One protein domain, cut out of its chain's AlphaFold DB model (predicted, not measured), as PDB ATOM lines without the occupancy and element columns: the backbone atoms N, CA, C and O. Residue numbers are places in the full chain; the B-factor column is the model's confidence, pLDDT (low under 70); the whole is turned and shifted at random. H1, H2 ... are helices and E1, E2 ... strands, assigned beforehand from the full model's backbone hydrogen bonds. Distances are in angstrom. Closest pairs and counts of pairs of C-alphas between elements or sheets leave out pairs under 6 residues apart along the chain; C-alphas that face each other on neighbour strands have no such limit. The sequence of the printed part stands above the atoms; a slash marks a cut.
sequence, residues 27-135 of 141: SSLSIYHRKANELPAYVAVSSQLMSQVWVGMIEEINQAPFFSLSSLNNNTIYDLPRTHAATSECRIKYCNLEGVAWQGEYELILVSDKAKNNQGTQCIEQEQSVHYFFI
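What this domain is: This is residues 27 to 135 of the 141 residues of the protein "Hypothetical protein" of Rotaria socialis (UniProt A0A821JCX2). Two twisted sheets stand partly face to face with their strands crossed, a larger one of E1 to E5 and a smaller one of E6, E7 and E8. At one end of the long axis the hairpin of E3 and E4 reaches beyond the smaller sheet, and its residues 61 to 66 stick out; at the other end lie short H1 and the long loop of residues 80 to 96. The printed part has 109 residues, under half of them in named elements, in the order E1 E2 E3 E4 E5 E6 E7 H1 E8; the class is mostly strand. The larger sheet is branched at E3, the smaller runs E6, E7, E8, and in both the neighbours are antiparallel. It is elongated, 48 by 26 by 23 A, and only just compact, close to loose, with a radius of gyration of the C-alphas of 15.5 A.

Where its parts are: E1 is residues 28 to 32, with C-alpha 28 at (-40.358, -0.608, 10.568). E2, residues 41 to 47, is 20.1 A long, and E3, residues 52 to 60, is 25.7 A long, ending with C-alpha 60 at (-45.109, 14.278, -2.590). E4 is residues 67 to 71 and E5 residues 77 to 79. E6, residues 97 to 104, measures 19.5 A, and E7, residues 107 to 112, 16.7 A. H1 is residues 121 to 124. E8, residues 129 to 134, measures 17.0 A and ends with C-alpha 134 at (-55.896, 1.926, 18.890).

How they stand to each other: E1 to E4 form a meander, each strand the antiparallel neighbour of the one before. N 30 and O 44 of the neighbour strands E1 and E2 are within hydrogen-bond range at 2.9 A, and so are N 43 and O 56 of the neighbour strands E2 and E3, at 2.9 A. On the other side of E3 from E2, the pairing is staggered: E5 is beside residues 52 to 54, with N 78 and O 53 2.8 A apart, and E4 beside 56 to 60, with N 57 and O 70 2.8 A apart. This sheet and the sheet E6 E7 E8 form a sandwich, two sheets face to face, their strands at 47 degrees. The closest C-alphas of E1 and E6, Ser 28 and Gly 99, are 5.0 A apart. N 101 and O 109 of the hairpin E6 and E7 are 2.8 A apart, as are N 131 and O 110 of E8 and E7. H1, too short for an O i to N i+4 pair, is not on either sheet.

The domain as a whole: The C-alphas farthest apart, Asn 62 and Thr 87, are 50.2 A apart. The printed part has no cut; the link E5 to E6 is long, 17 residues. Mean pLDDT of the printed part is 91.8, and residues 85 to 89 are under 70.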
ATOM      1  N   SER A  27     -37.123   0.373  13.307       96.44
ATOM      2  CA  SER A  27     -37.339  -1.020  12.896       96.44
ATOM      3  C   SER A  27     -38.286  -1.219  11.723       96.44
ATOM      4  O   SER A  27     -38.027  -2.063  10.873       96.44
ATOM      5  N   SER A  28     -39.361  -0.436  11.627       97.25
ATOM      6  CA  SER A  28     -40.358  -0.608  10.568       97.25
ATOM      7  C   SER A  28     -41.056   0.698  10.228       97.25
ATOM      8  O   SER A  28     -41.119   1.616  11.046       97.25
ATOM      9  N   LEU A  29     -41.622   0.750   9.020       97.56
ATOM     10  CA  LEU A  29     -42.445   1.842   8.514       97.56
ATOM     11  C   LEU A  29     -43.731   1.293   7.884       97.56
ATOM     12  O   LEU A  29     -43.706   0.259   7.222       97.56
ATOM     13  N   SER A  30     -44.839   2.013   8.048       97.81
ATOM     14  CA  SER A  30     -46.112   1.735   7.375       97.81
ATOM     15  C   SER A  30     -46.792   3.027   6.938       97.81
ATOM     16  O   SER A  30     -46.764   4.017   7.670       97.81
ATOM     17  N   ILE A  31     -47.427   3.014   5.764       97.12
ATOM     18  CA  ILE A  31     -48.132   4.164   5.184       97.12
ATOM     19  C   ILE A  31     -49.629   3.859   5.126       97.12
ATOM     20  O   ILE A  31     -50.030   2.789   4.673       97.12
ATOM     21  N   TYR A  32     -50.449   4.809   5.565       96.06
ATOM     22  CA  TYR A  32     -51.901   4.750   5.480       96.06
ATOM     23  C   TYR A  32     -52.445   5.888   4.632       96.06
ATOM     24  O   TYR A  32     -52.389   7.064   4.997       96.06
ATOM     25  N   HIS A  33     -53.033   5.507   3.503       95.81
ATOM     26  CA  HIS A  33     -53.751   6.419   2.636       95.81
ATOM     27  C   HIS A  33     -55.223   6.474   3.056       95.81
ATOM     28  O   HIS A  33     -55.925   5.465   2.992       95.81
ATOM     29  N   ARG A  34     -55.721   7.663   3.418       90.88
ATOM     30  CA  ARG A  34     -57.154   7.863   3.719       90.88
ATOM     31  C   ARG A  34     -58.042   7.581   2.501       90.88
ATOM     32  O   ARG A  34     -59.197   7.191   2.641       90.88
ATOM     33  N   LYS A  35     -57.492   7.780   1.301       92.88
ATOM     34  CA  LYS A  35     -58.086   7.466  -0.002       92.88
ATOM     35  C   LYS A  35     -57.021   6.836  -0.891       92.88
ATOM     36  O   LYS A  35     -55.868   7.247  -0.839       92.88
ATOM     37  N   ALA A  36     -57.397   5.842  -1.692       90.19
ATOM     38  CA  ALA A  36     -56.450   5.026  -2.450       90.19
ATOM     39  C   ALA A  36     -55.464   5.874  -3.276       90.19
ATOM     40  O   ALA A  36     -55.881   6.643  -4.140       90.19
ATOM     41  N   ASN A  37     -54.164   5.682  -3.020       86.12
ATOM     42  CA  ASN A  37     -53.042   6.362  -3.678       86.12
ATOM     43  C   ASN A  37     -53.011   7.897  -3.523       86.12
ATOM     44  O   ASN A  37     -52.317   8.565  -4.286       86.12
ATOM     45  N   GLU A  38     -53.740   8.468  -2.561       93.56
ATOM     46  CA  GLU A  38     -53.737   9.914  -2.312       93.56
ATOM     47  C   GLU A  38     -52.637  10.300  -1.319       93.56
ATOM     48  O   GLU A  38     -52.423   9.615  -0.314       93.56
ATOM     49  N   LEU A  39     -51.959  11.411  -1.603       94.44
ATOM     50  CA  LEU A  39     -51.049  12.091  -0.688       94.44
ATOM     51  C   LEU A  39     -51.643  13.458  -0.297       94.44
ATOM     52  O   LEU A  39     -52.357  14.057  -1.104       94.44
ATOM     53  N   PRO A  40     -51.358  13.966   0.915       94.25
ATOM     54  CA  PRO A  40     -50.467  13.372   1.906       94.25
ATOM     55  C   PRO A  40     -51.119  12.182   2.639       94.25
ATOM     56  O   PRO A  40     -52.340  12.105   2.776       94.25
ATOM     57  N   ALA A  41     -50.298  11.236   3.088       95.69
ATOM     58  CA  ALA A  41     -50.732  10.020   3.782       95.69
ATOM     59  C   ALA A  41     -50.117   9.951   5.185       95.69
ATOM     60  O   ALA A  41     -49.063  10.540   5.425       95.69
ATOM     61  N   TYR A  42     -50.753   9.227   6.110       95.44
ATOM     62  CA  TYR A  42     -50.155   8.997   7.425       95.44
ATOM     63  C   TYR A  42     -49.004   8.010   7.304       95.44
ATOM     64  O   TYR A  42     -49.086   7.027   6.569       95.44
ATOM     65  N   VAL A  43     -47.938   8.246   8.057       96.25
ATOM     66  CA  VAL A  43     -46.824   7.312   8.204       96.25
ATOM     67  C   VAL A  43     -46.676   6.944   9.675       96.25
ATOM     68  O   VAL A  43     -46.810   7.798  10.545       96.25
ATOM     69  N   ALA A  44     -46.413   5.671   9.949       96.88
ATOM     70  CA  ALA A  44     -46.020   5.182  11.261       96.88
ATOM     71  C   ALA A  44     -44.602   4.620  11.172       96.88
ATOM     72  O   ALA A  44     -44.327   3.833  10.266       96.88
ATOM     73  N   VAL A  45     -43.723   4.998  12.101       97.50
ATOM     74  CA  VAL A  45     -42.376   4.423  12.245       97.50
ATOM     75  C   VAL A  45     -42.208   3.898  13.662       97.50
ATOM     76  O   VAL A  45     -42.468   4.627  14.616       97.50
ATOM     77  N   SER A  46     -41.778   2.647  13.811       97.69
ATOM     78  CA  SER A  46     -41.565   2.013  15.118       97.69
ATOM     79  C   SER A  46     -40.095   1.995  15.534       97.69
ATOM     80  O   SER A  46     -39.203   1.872  14.692       97.69
ATOM     81  N   SER A  47     -39.860   2.048  16.845       97.38
ATOM     82  CA  SER A  47     -38.574   1.734  17.478       97.38
ATOM     83  C   SER A  47     -38.619   0.348  18.112       97.38
ATOM     84  O   SER A  47     -39.555   0.029  18.852       97.38
ATOM     85  N   GLN A  48     -37.593  -0.461  17.847       94.38
ATOM     86  CA  GLN A  48     -37.497  -1.818  18.372       94.38
ATOM     87  C   GLN A  48     -37.144  -1.826  19.868       94.38
ATOM     88  O   GLN A  48     -37.773  -2.566  20.632       94.38
ATOM     89  N   LEU A  49     -36.188  -1.002  20.301       92.19
ATOM     90  CA  LEU A  49     -35.716  -0.943  21.683       92.19
ATOM     91  C   LEU A  49     -36.611  -0.087  22.569       92.19
ATOM     92  O   LEU A  49     -36.864  -0.462  23.712       92.19
ATOM     93  N   MET A  50     -37.108   1.044  22.068       94.75
ATOM     94  CA  MET A  50     -37.874   1.983  22.889       94.75
ATOM     95  C   MET A  50     -39.348   1.609  22.992       94.75
ATOM     96  O   MET A  50     -40.023   2.111  23.893       94.75
ATOM     97  N   SER A  51     -39.858   0.692  22.156       95.56
ATOM     98  CA  SER A  51     -41.269   0.277  22.161       95.56
ATOM     99  C   SER A  51     -42.205   1.484  21.987       95.56
ATOM    100  O   SER A  51     -43.165   1.683  22.740       95.56
ATOM    101  N   GLN A  52     -41.863   2.307  21.001       96.25
ATOM    102  CA  GLN A  52     -42.534   3.549  20.641       96.25
ATOM    103  C   GLN A  52     -42.897   3.537  19.158       96.25
ATOM    104  O   GLN A  52     -42.247   2.865  18.353       96.25
ATOM    105  N   VAL A  53     -43.923   4.306  18.802       96.56
ATOM    106  CA  VAL A  53     -44.312   4.571  17.416       96.56
ATOM    107  C   VAL A  53     -44.437   6.070  17.214       96.56
ATOM    108  O   VAL A  53     -45.172   6.745  17.929       96.56
ATOM    109  N   TRP A  54     -43.739   6.593  16.218       96.31
ATOM    110  CA  TRP A  54     -43.958   7.942  15.720       96.31
ATOM    111  C   TRP A  54     -45.019   7.910  14.628       96.31
ATOM    112  O   TRP A  54     -44.964   7.046  13.751       96.31
ATOM    113  N   VAL A  55     -45.954   8.859  14.672       95.44
ATOM    114  CA  VAL A  55     -46.951   9.071  13.619       95.44
ATOM    115  C   VAL A  55     -46.734  10.445  12.994       95.44
ATOM    116  O   VAL A  55     -46.715  11.464  13.686       95.44
ATOM    117  N   GLY A  56     -46.586  10.470  11.674       94.94
ATOM    118  CA  GLY A  56     -46.385  11.685  10.892       94.94
ATOM    119  C   GLY A  56     -47.099  11.641   9.551       94.94
ATOM    120  O   GLY A  56     -48.025  10.853   9.348       94.94
ATOM    121  N   MET A  57     -46.625  12.462   8.620       94.81
ATOM    122  CA  MET A  57     -47.100  12.512   7.242       94.81
ATOM    123  C   MET A  57     -45.995  12.119   6.262       94.81
ATOM    124  O   MET A  57     -44.815  12.390   6.494       94.81
ATOM    125  N   ILE A  58     -46.400  11.521   5.146       95.94
ATOM    126  CA  ILE A  58     -45.611  11.437   3.921       95.94
ATOM    127  C   ILE A  58     -46.306  12.250   2.827       95.94
ATOM    128  O   ILE A  58     -47.521  12.154   2.645       95.94
ATOM    129  N   GLU A  59     -45.532  13.060   2.112       95.44
ATOM    130  CA  GLU A  59     -46.029  14.032   1.129       95.44
ATOM    131  C   GLU A  59     -45.200  13.953  -0.153       95.44
ATOM    132  O   GLU A  59     -43.999  13.684  -0.087       95.44
ATOM    133  N   GLU A  60     -45.820  14.198  -1.310       95.50
ATOM    134  CA  GLU A  60     -45.109  14.278  -2.590       95.50
ATOM    135  C   GLU A  60     -44.381  15.620  -2.728       95.50
ATOM    136  O   GLU A  60     -44.908  16.674  -2.367       95.50
ATOM    137  N   ILE A  61     -43.170  15.589  -3.276       94.25
ATOM    138  CA  ILE A  61     -42.367  16.778  -3.570       94.25
ATOM    139  C   ILE A  61     -41.860  16.745  -5.015       94.25
ATOM    140  O   ILE A  61     -41.593  15.692  -5.585       94.25
ATOM    141  N   ASN A  62     -41.644  17.924  -5.602       93.25
ATOM    142  CA  ASN A  62     -41.277  18.076  -7.021       93.25
ATOM    143  C   ASN A  62     -39.801  17.760  -7.345       93.25
ATOM    144  O   ASN A  62     -39.324  18.073  -8.436       93.25
ATOM    145  N   GLN A  63     -39.053  17.188  -6.404       89.44
ATOM    146  CA  GLN A  63     -37.633  16.876  -6.554       89.44
ATOM    147  C   GLN A  63     -37.312  15.546  -5.878       89.44
ATOM    148  O   GLN A  63     -37.949  15.194  -4.889       89.44
ATOM    149  N   ALA A  64     -36.311  14.819  -6.384       86.56
ATOM    150  CA  ALA A  64     -35.839  13.589  -5.749       86.56
ATOM    151  C   ALA A  64     -35.567  13.837  -4.245       86.56
ATOM    152  O   ALA A  64     -34.958  14.858  -3.910       86.56
ATOM    153  N   PRO A  65     -36.020  12.954  -3.333       92.62
ATOM    154  CA  PRO A  65     -36.504  11.585  -3.558       92.62
ATOM    155  C   PRO A  65     -38.014  11.453  -3.862       92.62
ATOM    156  O   PRO A  65     -38.571  10.376  -3.676       92.62
ATOM    157  N   PHE A  66     -38.672  12.526  -4.316       93.06
ATOM    158  CA  PHE A  66     -40.107  12.633  -4.645       93.06
ATOM    159  C   PHE A  66     -41.058  12.564  -3.455       93.06
ATOM    160  O   PHE A  66     -42.226  12.907  -3.595       93.06
ATOM    161  N   PHE A  67     -40.551  12.218  -2.271       95.44
ATOM    162  CA  PHE A  67     -41.314  12.248  -1.034       95.44
ATOM    163  C   PHE A  67     -40.572  12.992   0.071       95.44
ATOM    164  O   PHE A  67     -39.344  13.085   0.077       95.44
ATOM    165  N   SER A  68     -41.327  13.498   1.037       95.31
ATOM    166  CA  SER A  68     -40.791  14.030   2.287       95.31
ATOM    167  C   SER A  68     -41.604  13.525   3.472       95.31
ATOM    168  O   SER A  68     -42.785  13.208   3.321       95.31
ATOM    169  N   LEU A  69     -40.948  13.410   4.627       95.31
ATOM    170  CA  LEU A  69     -41.595  13.081   5.891       95.31
ATOM    171  C   LEU A  69     -41.737  14.354   6.719       95.31
ATOM    172  O   LEU A  69     -40.766  15.091   6.898       95.31
ATOM    173  N   SER A  70     -42.926  14.585   7.256       93.06
ATOM    174  CA  SER A  70     -43.212  15.731   8.113       93.06
ATOM    175  C   SER A  70     -43.919  15.289   9.394       93.06
ATOM    176  O   SER A  70     -44.567  14.243   9.461       93.06
ATOM    177  N   SER A  71     -43.718  16.051  10.470       89.00
ATOM    178  CA  SER A  71     -44.410  15.801  11.735       89.00
ATOM    179  C   SER A  71     -45.883  16.147  11.596       89.00
ATOM    180  O   SER A  71     -46.231  17.193  11.051       89.00
ATOM    181  N   LEU A  72     -46.739  15.300  12.152       84.19
ATOM    182  CA  LEU A  72     -48.133  15.644  12.366       84.19
ATOM    183  C   LEU A  72     -48.246  16.378  13.706       84.19
ATOM    184  O   LEU A  72     -47.814  15.850  14.735       84.19
ATOM    185  N   ASN A  73     -48.794  17.596  13.703       75.06
ATOM    186  CA  ASN A  73     -48.868  18.456  14.893       75.06
ATOM    187  C   ASN A  73     -47.493  18.621  15.591       75.06
ATOM    188  O   ASN A  73     -46.460  18.661  14.922       75.06
ATOM    189  N   ASN A  74     -47.456  18.724  16.927       70.19
ATOM    190  CA  ASN A  74     -46.247  18.887  17.758       70.19
ATOM    191  C   ASN A  74     -45.337  17.632  17.808       70.19
ATOM    192  O   ASN A  74     -44.748  17.354  18.850       70.19
ATOM    193  N   ASN A  75     -45.209  16.885  16.707       74.56
ATOM    194  CA  ASN A  75     -44.400  15.669  16.587       74.56
ATOM    195  C   ASN A  75     -44.841  14.541  17.535       74.56
ATOM    196  O   ASN A  75     -44.241  14.300  18.584       74.56
ATOM    197  N   THR A  76     -45.903  13.837  17.154       86.69
ATOM    198  CA  THR A  76     -46.534  12.850  18.030       86.69
ATOM    199  C   THR A  76     -45.778  11.520  18.065       86.69
ATOM    200  O   THR A  76     -45.750  10.765  17.091       86.69
ATOM    201  N   ILE A  77     -45.186  11.221  19.222       93.38
ATOM    202  CA  ILE A  77     -44.587   9.926  19.557       93.38
ATOM    203  C   ILE A  77     -45.476   9.246  20.597       93.38
ATOM    204  O   ILE A  77     -45.820   9.845  21.616       93.38
ATOM    205  N   TYR A  78     -45.832   7.992  20.344       93.06
ATOM    206  CA  TYR A  78     -46.644   7.168  21.225       93.06
ATOM    207  C   TYR A  78     -45.802   6.072  21.865       93.06
ATOM    208  O   TYR A  78     -45.231   5.231  21.172       93.06
ATOM    209  N   ASP A  79     -45.777   6.041  23.193       93.75
ATOM    210  CA  ASP A  79     -45.355   4.858  23.935       93.75
ATOM    211  C   ASP A  79     -46.409   3.758  23.800       93.75
ATOM    212  O   ASP A  79     -47.597   3.986  24.046       93.75
ATOM    213  N   LEU A  80     -45.978   2.537  23.471       94.12
ATOM    214  CA  LEU A  80     -46.842   1.379  23.682       94.12
ATOM    215  C   LEU A  80     -47.080   1.165  25.183       94.12
ATOM    216  O   LEU A  80     -46.263   1.596  26.009       94.12
ATOM    217  N   PRO A  81     -48.158   0.450  25.564       92.62
ATOM    218  CA  PRO A  81     -48.439   0.197  26.966       92.62
ATOM    219  C   PRO A  81     -47.234  -0.427  27.681       92.62
ATOM    220  O   PRO A  81     -46.686  -1.449  27.264       92.62
ATOM    221  N   ARG A  82     -46.818   0.211  28.772       91.69
ATOM    222  CA  ARG A  82     -45.726  -0.241  29.638       91.69
ATOM    223  C   ARG A  82     -46.258  -1.221  30.693       91.69
ATOM    224  O   ARG A  82     -47.472  -1.378  30.859       91.69
ATOM    225  N   THR A  83     -45.368  -1.902  31.413       85.31
ATOM    226  CA  THR A  83     -45.754  -2.663  32.617       85.31
ATOM    227  C   THR A  83     -46.384  -1.737  33.657       85.31
ATOM    228  O   THR A  83     -46.175  -0.530  33.585       85.31
ATOM    229  N   HIS A  84     -47.158  -2.311  34.591       75.69
ATOM    230  CA  HIS A  84     -47.875  -1.645  35.694       75.69
ATOM    231  C   HIS A  84     -47.716  -0.117  35.755       75.69
ATOM    232  O   HIS A  84     -46.991   0.411  36.592       75.69
ATOM    233  N   ALA A  85     -48.454   0.600  34.902       59.78
ATOM    234  CA  ALA A  85     -48.373   2.061  34.804       59.78
ATOM    235  C   ALA A  85     -48.756   2.797  36.111       59.78
ATOM    236  O   ALA A  85     -48.550   4.000  36.228       59.78
ATOM    237  N   ALA A  86     -49.316   2.074  37.091       52.41
ATOM    238  CA  ALA A  86     -49.700   2.561  38.414       52.41
ATOM    239  C   ALA A  86     -48.629   2.349  39.508       52.41
ATOM    240  O   ALA A  86     -48.841   2.768  40.645       52.41
ATOM    241  N   THR A  87     -47.501   1.693  39.210       53.41
ATOM    242  CA  THR A  87     -46.360   1.551  40.132       53.41
ATOM    243  C   THR A  87     -45.103   2.188  39.531       53.41
ATOM    244  O   THR A  87     -45.064   2.541  38.356       53.41
ATOM    245  N   SER A  88     -44.043   2.346  40.327       56.69
ATOM    246  CA  SER A  88     -42.753   2.910  39.892       56.69
ATOM    247  C   SER A  88     -41.996   2.054  38.862       56.69
ATOM    248  O   SER A  88     -40.883   2.399  38.475       56.69
ATOM    249  N   GLU A  89     -42.564   0.931  38.417       66.88
ATOM    250  CA  GLU A  89     -41.965   0.022  37.442       66.88
ATOM    251  C   GLU A  89     -42.614   0.204  36.064       66.88
ATOM    252  O   GLU A  89     -43.210  -0.714  35.504       66.88
ATOM    253  N   CYS A  90     -42.495   1.410  35.506       82.69
ATOM    254  CA  CYS A  90     -42.873   1.727  34.128       82.69
ATOM    255  C   CYS A  90     -41.822   1.146  33.160       82.69
ATOM    256  O   CYS A  90     -40.930   1.850  32.687       82.69
ATOM    257  N   ARG A  91     -41.854  -0.175  32.937       87.88
ATOM    258  CA  ARG A  91     -40.889  -0.895  32.090       87.88
ATOM    259  C   ARG A  91     -41.478  -1.214  30.723       87.88
ATOM    260  O   ARG A  91     -42.690  -1.320  30.535       87.88
ATOM    261  N   ILE A  92     -40.588  -1.410  29.757       92.31
ATOM    262  CA  ILE A  92     -40.941  -1.859  28.411       92.31
ATOM    263  C   ILE A  92     -41.577  -3.246  28.483       92.31
ATOM    264  O   ILE A  92     -40.970  -4.160  29.040       92.31
ATOM    265  N   LYS A  93     -42.781  -3.376  27.917       92.56
ATOM    266  CA  LYS A  93     -43.541  -4.629  27.827       92.56
ATOM    267  C   LYS A  93     -43.424  -5.275  26.440       92.56
ATOM    268  O   LYS A  93     -43.235  -6.479  26.345       92.56
ATOM    269  N   TYR A  94     -43.511  -4.477  25.377       95.38
ATOM    270  CA  TYR A  94     -43.465  -4.943  23.988       95.38
ATOM    271  C   TYR A  94     -42.057  -4.782  23.429       95.38
ATOM    272  O   TYR A  94     -41.701  -3.745  22.884       95.38
ATOM    273  N   CYS A  95     -41.228  -5.795  23.628       94.69
ATOM    274  CA  CYS A  95     -39.825  -5.743  23.239       94.69
ATOM    275  C   CYS A  95     -39.647  -6.199  21.787       94.69
ATOM    276  O   CYS A  95     -40.517  -6.865  21.222       94.69
ATOM    277  N   ASN A  96     -38.499  -5.852  21.207       95.88
ATOM    278  CA  ASN A  96     -38.047  -6.319  19.899       95.88
ATOM    279  C   ASN A  96     -39.095  -6.114  18.784       95.88
ATOM    280  O   ASN A  96     -39.409  -7.048  18.051       95.88
ATOM    281  N   LEU A  97     -39.688  -4.918  18.690       97.25
ATOM    282  CA  LEU A  97     -40.675  -4.627  17.643       97.25
ATOM    283  C   LEU A  97     -40.019  -4.635  16.262       97.25
ATOM    284  O   LEU A  97     -39.180  -3.786  15.993       97.25
ATOM    285  N   GLU A  98     -40.440  -5.523  15.369       96.06
ATOM    286  CA  GLU A  98     -39.865  -5.647  14.015       96.06
ATOM    287  C   GLU A  98     -40.802  -5.159  12.908       96.06
ATOM    288  O   GLU A  98     -40.407  -5.046  11.752       96.06
ATOM    289  N   GLY A  99     -42.062  -4.883  13.237       96.50
ATOM    290  CA  GLY A  99     -43.052  -4.500  12.242       96.50
ATOM    291  C   GLY A  99     -44.130  -3.604  12.817       96.50
ATOM    292  O   GLY A  99     -44.562  -3.777  13.959       96.50
ATOM    293  N   VAL A 100     -44.585  -2.682  11.979       98.25
ATOM    294  CA  VAL A 100     -45.797  -1.890  12.167       98.25
ATOM    295  C   VAL A 100     -46.584  -1.918  10.863       98.25
ATOM    296  O   VAL A 100     -46.001  -1.861   9.786       98.25
ATOM    297  N   ALA A 101     -47.902  -2.015  10.960       98.19
ATOM    298  CA  ALA A 101     -48.832  -1.943   9.848       98.19
ATOM    299  C   ALA A 101     -50.064  -1.143  10.272       98.19
ATOM    300  O   ALA A 101     -50.512  -1.229  11.415       98.19
ATOM    301  N   TRP A 102     -50.626  -0.380   9.343       97.38
ATOM    302  CA  TRP A 102     -51.911   0.275   9.555       97.38
ATOM    303  C   TRP A 102     -53.035  -0.694   9.198       97.38
ATOM    304  O   TRP A 102     -53.004  -1.299   8.127       97.38
ATOM    305  N   GLN A 103     -54.033  -0.817  10.070       96.56
ATOM    306  CA  GLN A 103     -55.264  -1.569   9.797       96.56
ATOM    307  C   GLN A 103     -56.447  -0.635   9.494       96.56
ATOM    308  O   GLN A 103     -57.352  -0.985   8.737       96.56
ATOM    309  N   GLY A 104     -56.408   0.574  10.046       94.12
ATOM    310  CA  GLY A 104     -57.414   1.619   9.911       94.12
ATOM    311  C   GLY A 104     -56.831   2.961  10.342       94.12
ATOM    312  O   GLY A 104     -55.699   3.015  10.813       94.12
ATOM    313  N   GLU A 105     -57.599   4.043  10.203       92.44
ATOM    314  CA  GLU A 105     -57.106   5.412  10.439       92.44
ATOM    315  C   GLU A 105     -56.488   5.607  11.831       92.44
ATOM    316  O   GLU A 105     -55.528   6.354  11.958       92.44
ATOM    317  N   TYR A 106     -56.993   4.901  12.848       93.94
ATOM    318  CA  TYR A 106     -56.541   4.982  14.243       93.94
ATOM    319  C   TYR A 106     -56.052   3.634  14.780       93.94
ATOM    320  O   TYR A 106     -56.062   3.413  15.989       93.94
ATOM    321  N   GLU A 107     -55.670   2.708  13.903       96.62
ATOM    322  CA  GLU A 107     -55.430   1.313  14.268       96.62
ATOM    323  C   GLU A 107     -54.093   0.820  13.731       96.62
ATOM    324  O   GLU A 107     -53.858   0.805  12.518       96.62
ATOM    325  N   LEU A 108     -53.244   0.358  14.644       97.81
ATOM    326  CA  LEU A 108     -51.942  -0.206  14.329       97.81
ATOM    327  C   LEU A 108     -51.882  -1.681  14.710       97.81
ATOM    328  O   LEU A 108     -52.292  -2.081  15.801       97.81
ATOM    329  N   ILE A 109     -51.302  -2.470  13.815       98.25
ATOM    330  CA  ILE A 109     -50.858  -3.836  14.063       98.25
ATOM    331  C   ILE A 109     -49.337  -3.811  14.183       98.25
ATOM    332  O   ILE A 109     -48.663  -3.224  13.339       98.25
ATOM    333  N   LEU A 110     -48.786  -4.432  15.221       98.31
ATOM    334  CA  LEU A 110     -47.343  -4.551  15.414       98.31
ATOM    335  C   LEU A 110     -46.946  -6.000  15.657       98.31
ATOM    336  O   LEU A 110     -47.769  -6.812  16.073       98.31
ATOM    337  N   VAL A 111     -45.676  -6.318  15.437       98.19
ATOM    338  CA  VAL A 111     -45.114  -7.641  15.730       98.19
ATOM    339  C   VAL A 111     -43.871  -7.509  16.601       98.19
ATOM    340  O   VAL A 111     -43.008  -6.672  16.337       98.19
ATOM    341  N   SER A 112     -43.790  -8.347  17.631       97.81
ATOM    342  CA  SER A 112     -42.595  -8.512  18.462       97.81
ATOM    343  C   SER A 112     -41.843  -9.772  18.046       97.81
ATOM    344  O   SER A 112     -42.436 -10.851  17.971       97.81
ATOM    345  N   ASP A 113     -40.538  -9.658  17.819       97.44
ATOM    346  CA  ASP A 113     -39.647 -10.808  17.663       97.44
ATOM    347  C   ASP A 113     -39.371 -11.484  19.016       97.44
ATOM    348  O   ASP A 113     -39.770 -11.021  20.088       97.44
ATOM    349  N   LYS A 114     -38.683 -12.621  18.956       96.88
ATOM    350  CA  LYS A 114     -38.167 -13.354  20.098       96.88
ATOM    351  C   LYS A 114     -37.359 -12.449  21.033       96.88
ATOM    352  O   LYS A 114     -36.432 -11.751  20.606       96.88
ATOM    353  N   ALA A 115     -37.670 -12.509  22.321       96.00
ATOM    354  CA  ALA A 115     -36.919 -11.887  23.392       96.00
ATOM    355  C   ALA A 115     -35.475 -12.408  23.414       96.00
ATOM    356  O   ALA A 115     -35.170 -13.572  23.138       96.00
ATOM    357  N   LYS A 116     -34.547 -11.513  23.744       93.00
ATOM    358  CA  LYS A 116     -33.146 -11.861  23.961       93.00
ATOM    359  C   LYS A 116     -32.986 -12.378  25.393       93.00
ATOM    360  O   LYS A 116     -33.673 -11.930  26.306       93.00
ATOM    361  N   ASN A 117     -32.031 -13.281  25.613       92.31
ATOM    362  CA  ASN A 117     -31.830 -13.945  26.914       92.31
ATOM    363  C   ASN A 117     -31.509 -12.987  28.081       92.31
ATOM    364  O   ASN A 117     -31.579 -13.389  29.236       92.31
ATOM    365  N   ASN A 118     -31.106 -11.751  27.790       91.44
ATOM    366  CA  ASN A 118     -30.801 -10.711  28.773       91.44
ATOM    367  C   ASN A 118     -31.987  -9.767  29.060       91.44
ATOM    368  O   ASN A 118     -31.825  -8.820  29.827       91.44
ATOM    369  N   GLN A 119     -33.148  -9.982  28.438       89.69
ATOM    370  CA  GLN A 119     -34.357  -9.188  28.652       89.69
ATOM    371  C   GLN A 119     -35.227  -9.784  29.773       89.69
ATOM    372  O   GLN A 119     -35.123 -10.962  30.109       89.69
ATOM    373  N   GLY A 120     -36.071  -8.951  30.389       89.00
ATOM    374  CA  GLY A 120     -36.946  -9.377  31.488       89.00
ATOM    375  C   GLY A 120     -38.136 -10.227  31.028       89.00
ATOM    376  O   GLY A 120     -38.479 -10.251  29.845       89.00
ATOM    377  N   THR A 121     -38.800 -10.897  31.974       90.69
ATOM    378  CA  THR A 121     -39.937 -11.800  31.703       90.69
ATOM    379  C   THR A 121     -41.083 -11.115  30.968       90.69
ATOM    380  O   THR A 121     -41.738 -11.746  30.148       90.69
ATOM    381  N   GLN A 122     -41.277  -9.813  31.181       89.50
ATOM    382  CA  GLN A 122     -42.298  -9.041  30.482       89.50
ATOM    383  C   GLN A 122     -42.101  -9.024  28.956       89.50
ATOM    384  O   GLN A 122     -43.083  -8.965  28.226       89.50
ATOM    385  N   CYS A 123     -40.855  -9.116  28.474       92.56
ATOM    386  CA  CYS A 123     -40.569  -9.234  27.045       92.56
ATOM    387  C   CYS A 123     -40.959 -10.618  26.511       92.56
ATOM    388  O   CYS A 123     -41.475 -10.714  25.405       92.56
ATOM    389  N   ILE A 124     -40.737 -11.676  27.299       94.00
ATOM    390  CA  ILE A 124     -41.079 -13.064  26.945       94.00
ATOM    391  C   ILE A 124     -42.598 -13.232  26.844       94.00
ATOM    392  O   ILE A 124     -43.092 -13.916  25.962       94.00
ATOM    393  N   GLU A 125     -43.366 -12.565  27.704       93.62
ATOM    394  CA  GLU A 125     -44.833 -12.621  27.649       93.62
ATOM    395  C   GLU A 125     -45.422 -12.104  26.328       93.62
ATOM    396  O   GLU A 125     -46.546 -12.466  25.986       93.62
ATOM    397  N   GLN A 126     -44.703 -11.227  25.622       94.81
ATOM    398  CA  GLN A 126     -45.149 -10.604  24.373       94.81
ATOM    399  C   GLN A 126     -44.290 -11.005  23.165       94.81
ATOM    400  O   GLN A 126     -44.496 -10.475  22.074       94.81
ATOM    401  N   GLU A 127     -43.320 -11.904  23.322       96.19
ATOM    402  CA  GLU A 127     -42.434 -12.286  22.224       96.19
ATOM    403  C   GLU A 127     -43.173 -13.099  21.155       96.19
ATOM    404  O   GLU A 127     -44.173 -13.758  21.436       96.19
ATOM    405  N   GLN A 128     -42.667 -13.069  19.920       97.19
ATOM    406  CA  GLN A 128     -43.170 -13.885  18.804       97.19
ATOM    407  C   GLN A 128     -44.694 -13.786  18.606       97.19
ATOM    408  O   GLN A 128     -45.374 -14.782  18.347       97.19
ATOM    409  N   SER A 129     -45.236 -12.579  18.746       98.00
ATOM    410  CA  SER A 129     -46.676 -12.341  18.737       98.00
ATOM    411  C   SER A 129     -47.050 -11.062  17.991       98.00
ATOM    412  O   SER A 129     -46.207 -10.200  17.726       98.00
ATOM    413  N   VAL A 130     -48.328 -10.981  17.612       98.12
ATOM    414  CA  VAL A 130     -48.928  -9.849  16.902       98.12
ATOM    415  C   VAL A 130     -49.830  -9.086  17.861       98.12
ATOM    416  O   VAL A 130     -50.665  -9.676  18.548       98.12
ATOM    417  N   HIS A 131     -49.683  -7.768  17.861       97.69
ATOM    418  CA  HIS A 131     -50.364  -6.840  18.753       97.69
ATOM    419  C   HIS A 131     -51.245  -5.904  17.950       97.69
ATOM    420  O   HIS A 131     -50.867  -5.487  16.860       97.69
ATOM    421  N   TYR A 132     -52.395  -5.541  18.502       97.69
ATOM    422  CA  TYR A 132     -53.331  -4.621  17.872       97.69
ATOM    423  C   TYR A 132     -53.676  -3.505  18.852       97.69
ATOM    424  O   TYR A 132     -54.118  -3.775  19.972       97.69
ATOM    425  N   PHE A 133     -53.454  -2.261  18.438       96.88
ATOM    426  CA  PHE A 133     -53.688  -1.082  19.263       96.88
ATOM    427  C   PHE A 133     -54.505  -0.038  18.521       96.88
ATOM    428  O   PHE A 133     -54.288   0.227  17.339       96.88
ATOM    429  N   PHE A 134     -55.372   0.629  19.278       95.06
ATOM    430  CA  PHE A 134     -55.896   1.926  18.890       95.06
ATOM    431  C   PHE A 134     -54.905   3.005  19.314       95.06
ATOM    432  O   PHE A 134     -54.515   3.066  20.483       95.06
ATOM    433  N   ILE A 135     -54.517   3.867  18.380       90.94
ATOM    434  CA  ILE A 135     -53.773   5.081  18.706       90.94
ATOM    435  C   ILE A 135     -54.745   6.183  19.159       90.94
ATOM    436  O   ILE A 135     -55.870   6.259  18.655       90.94
TER     437      ILE A 135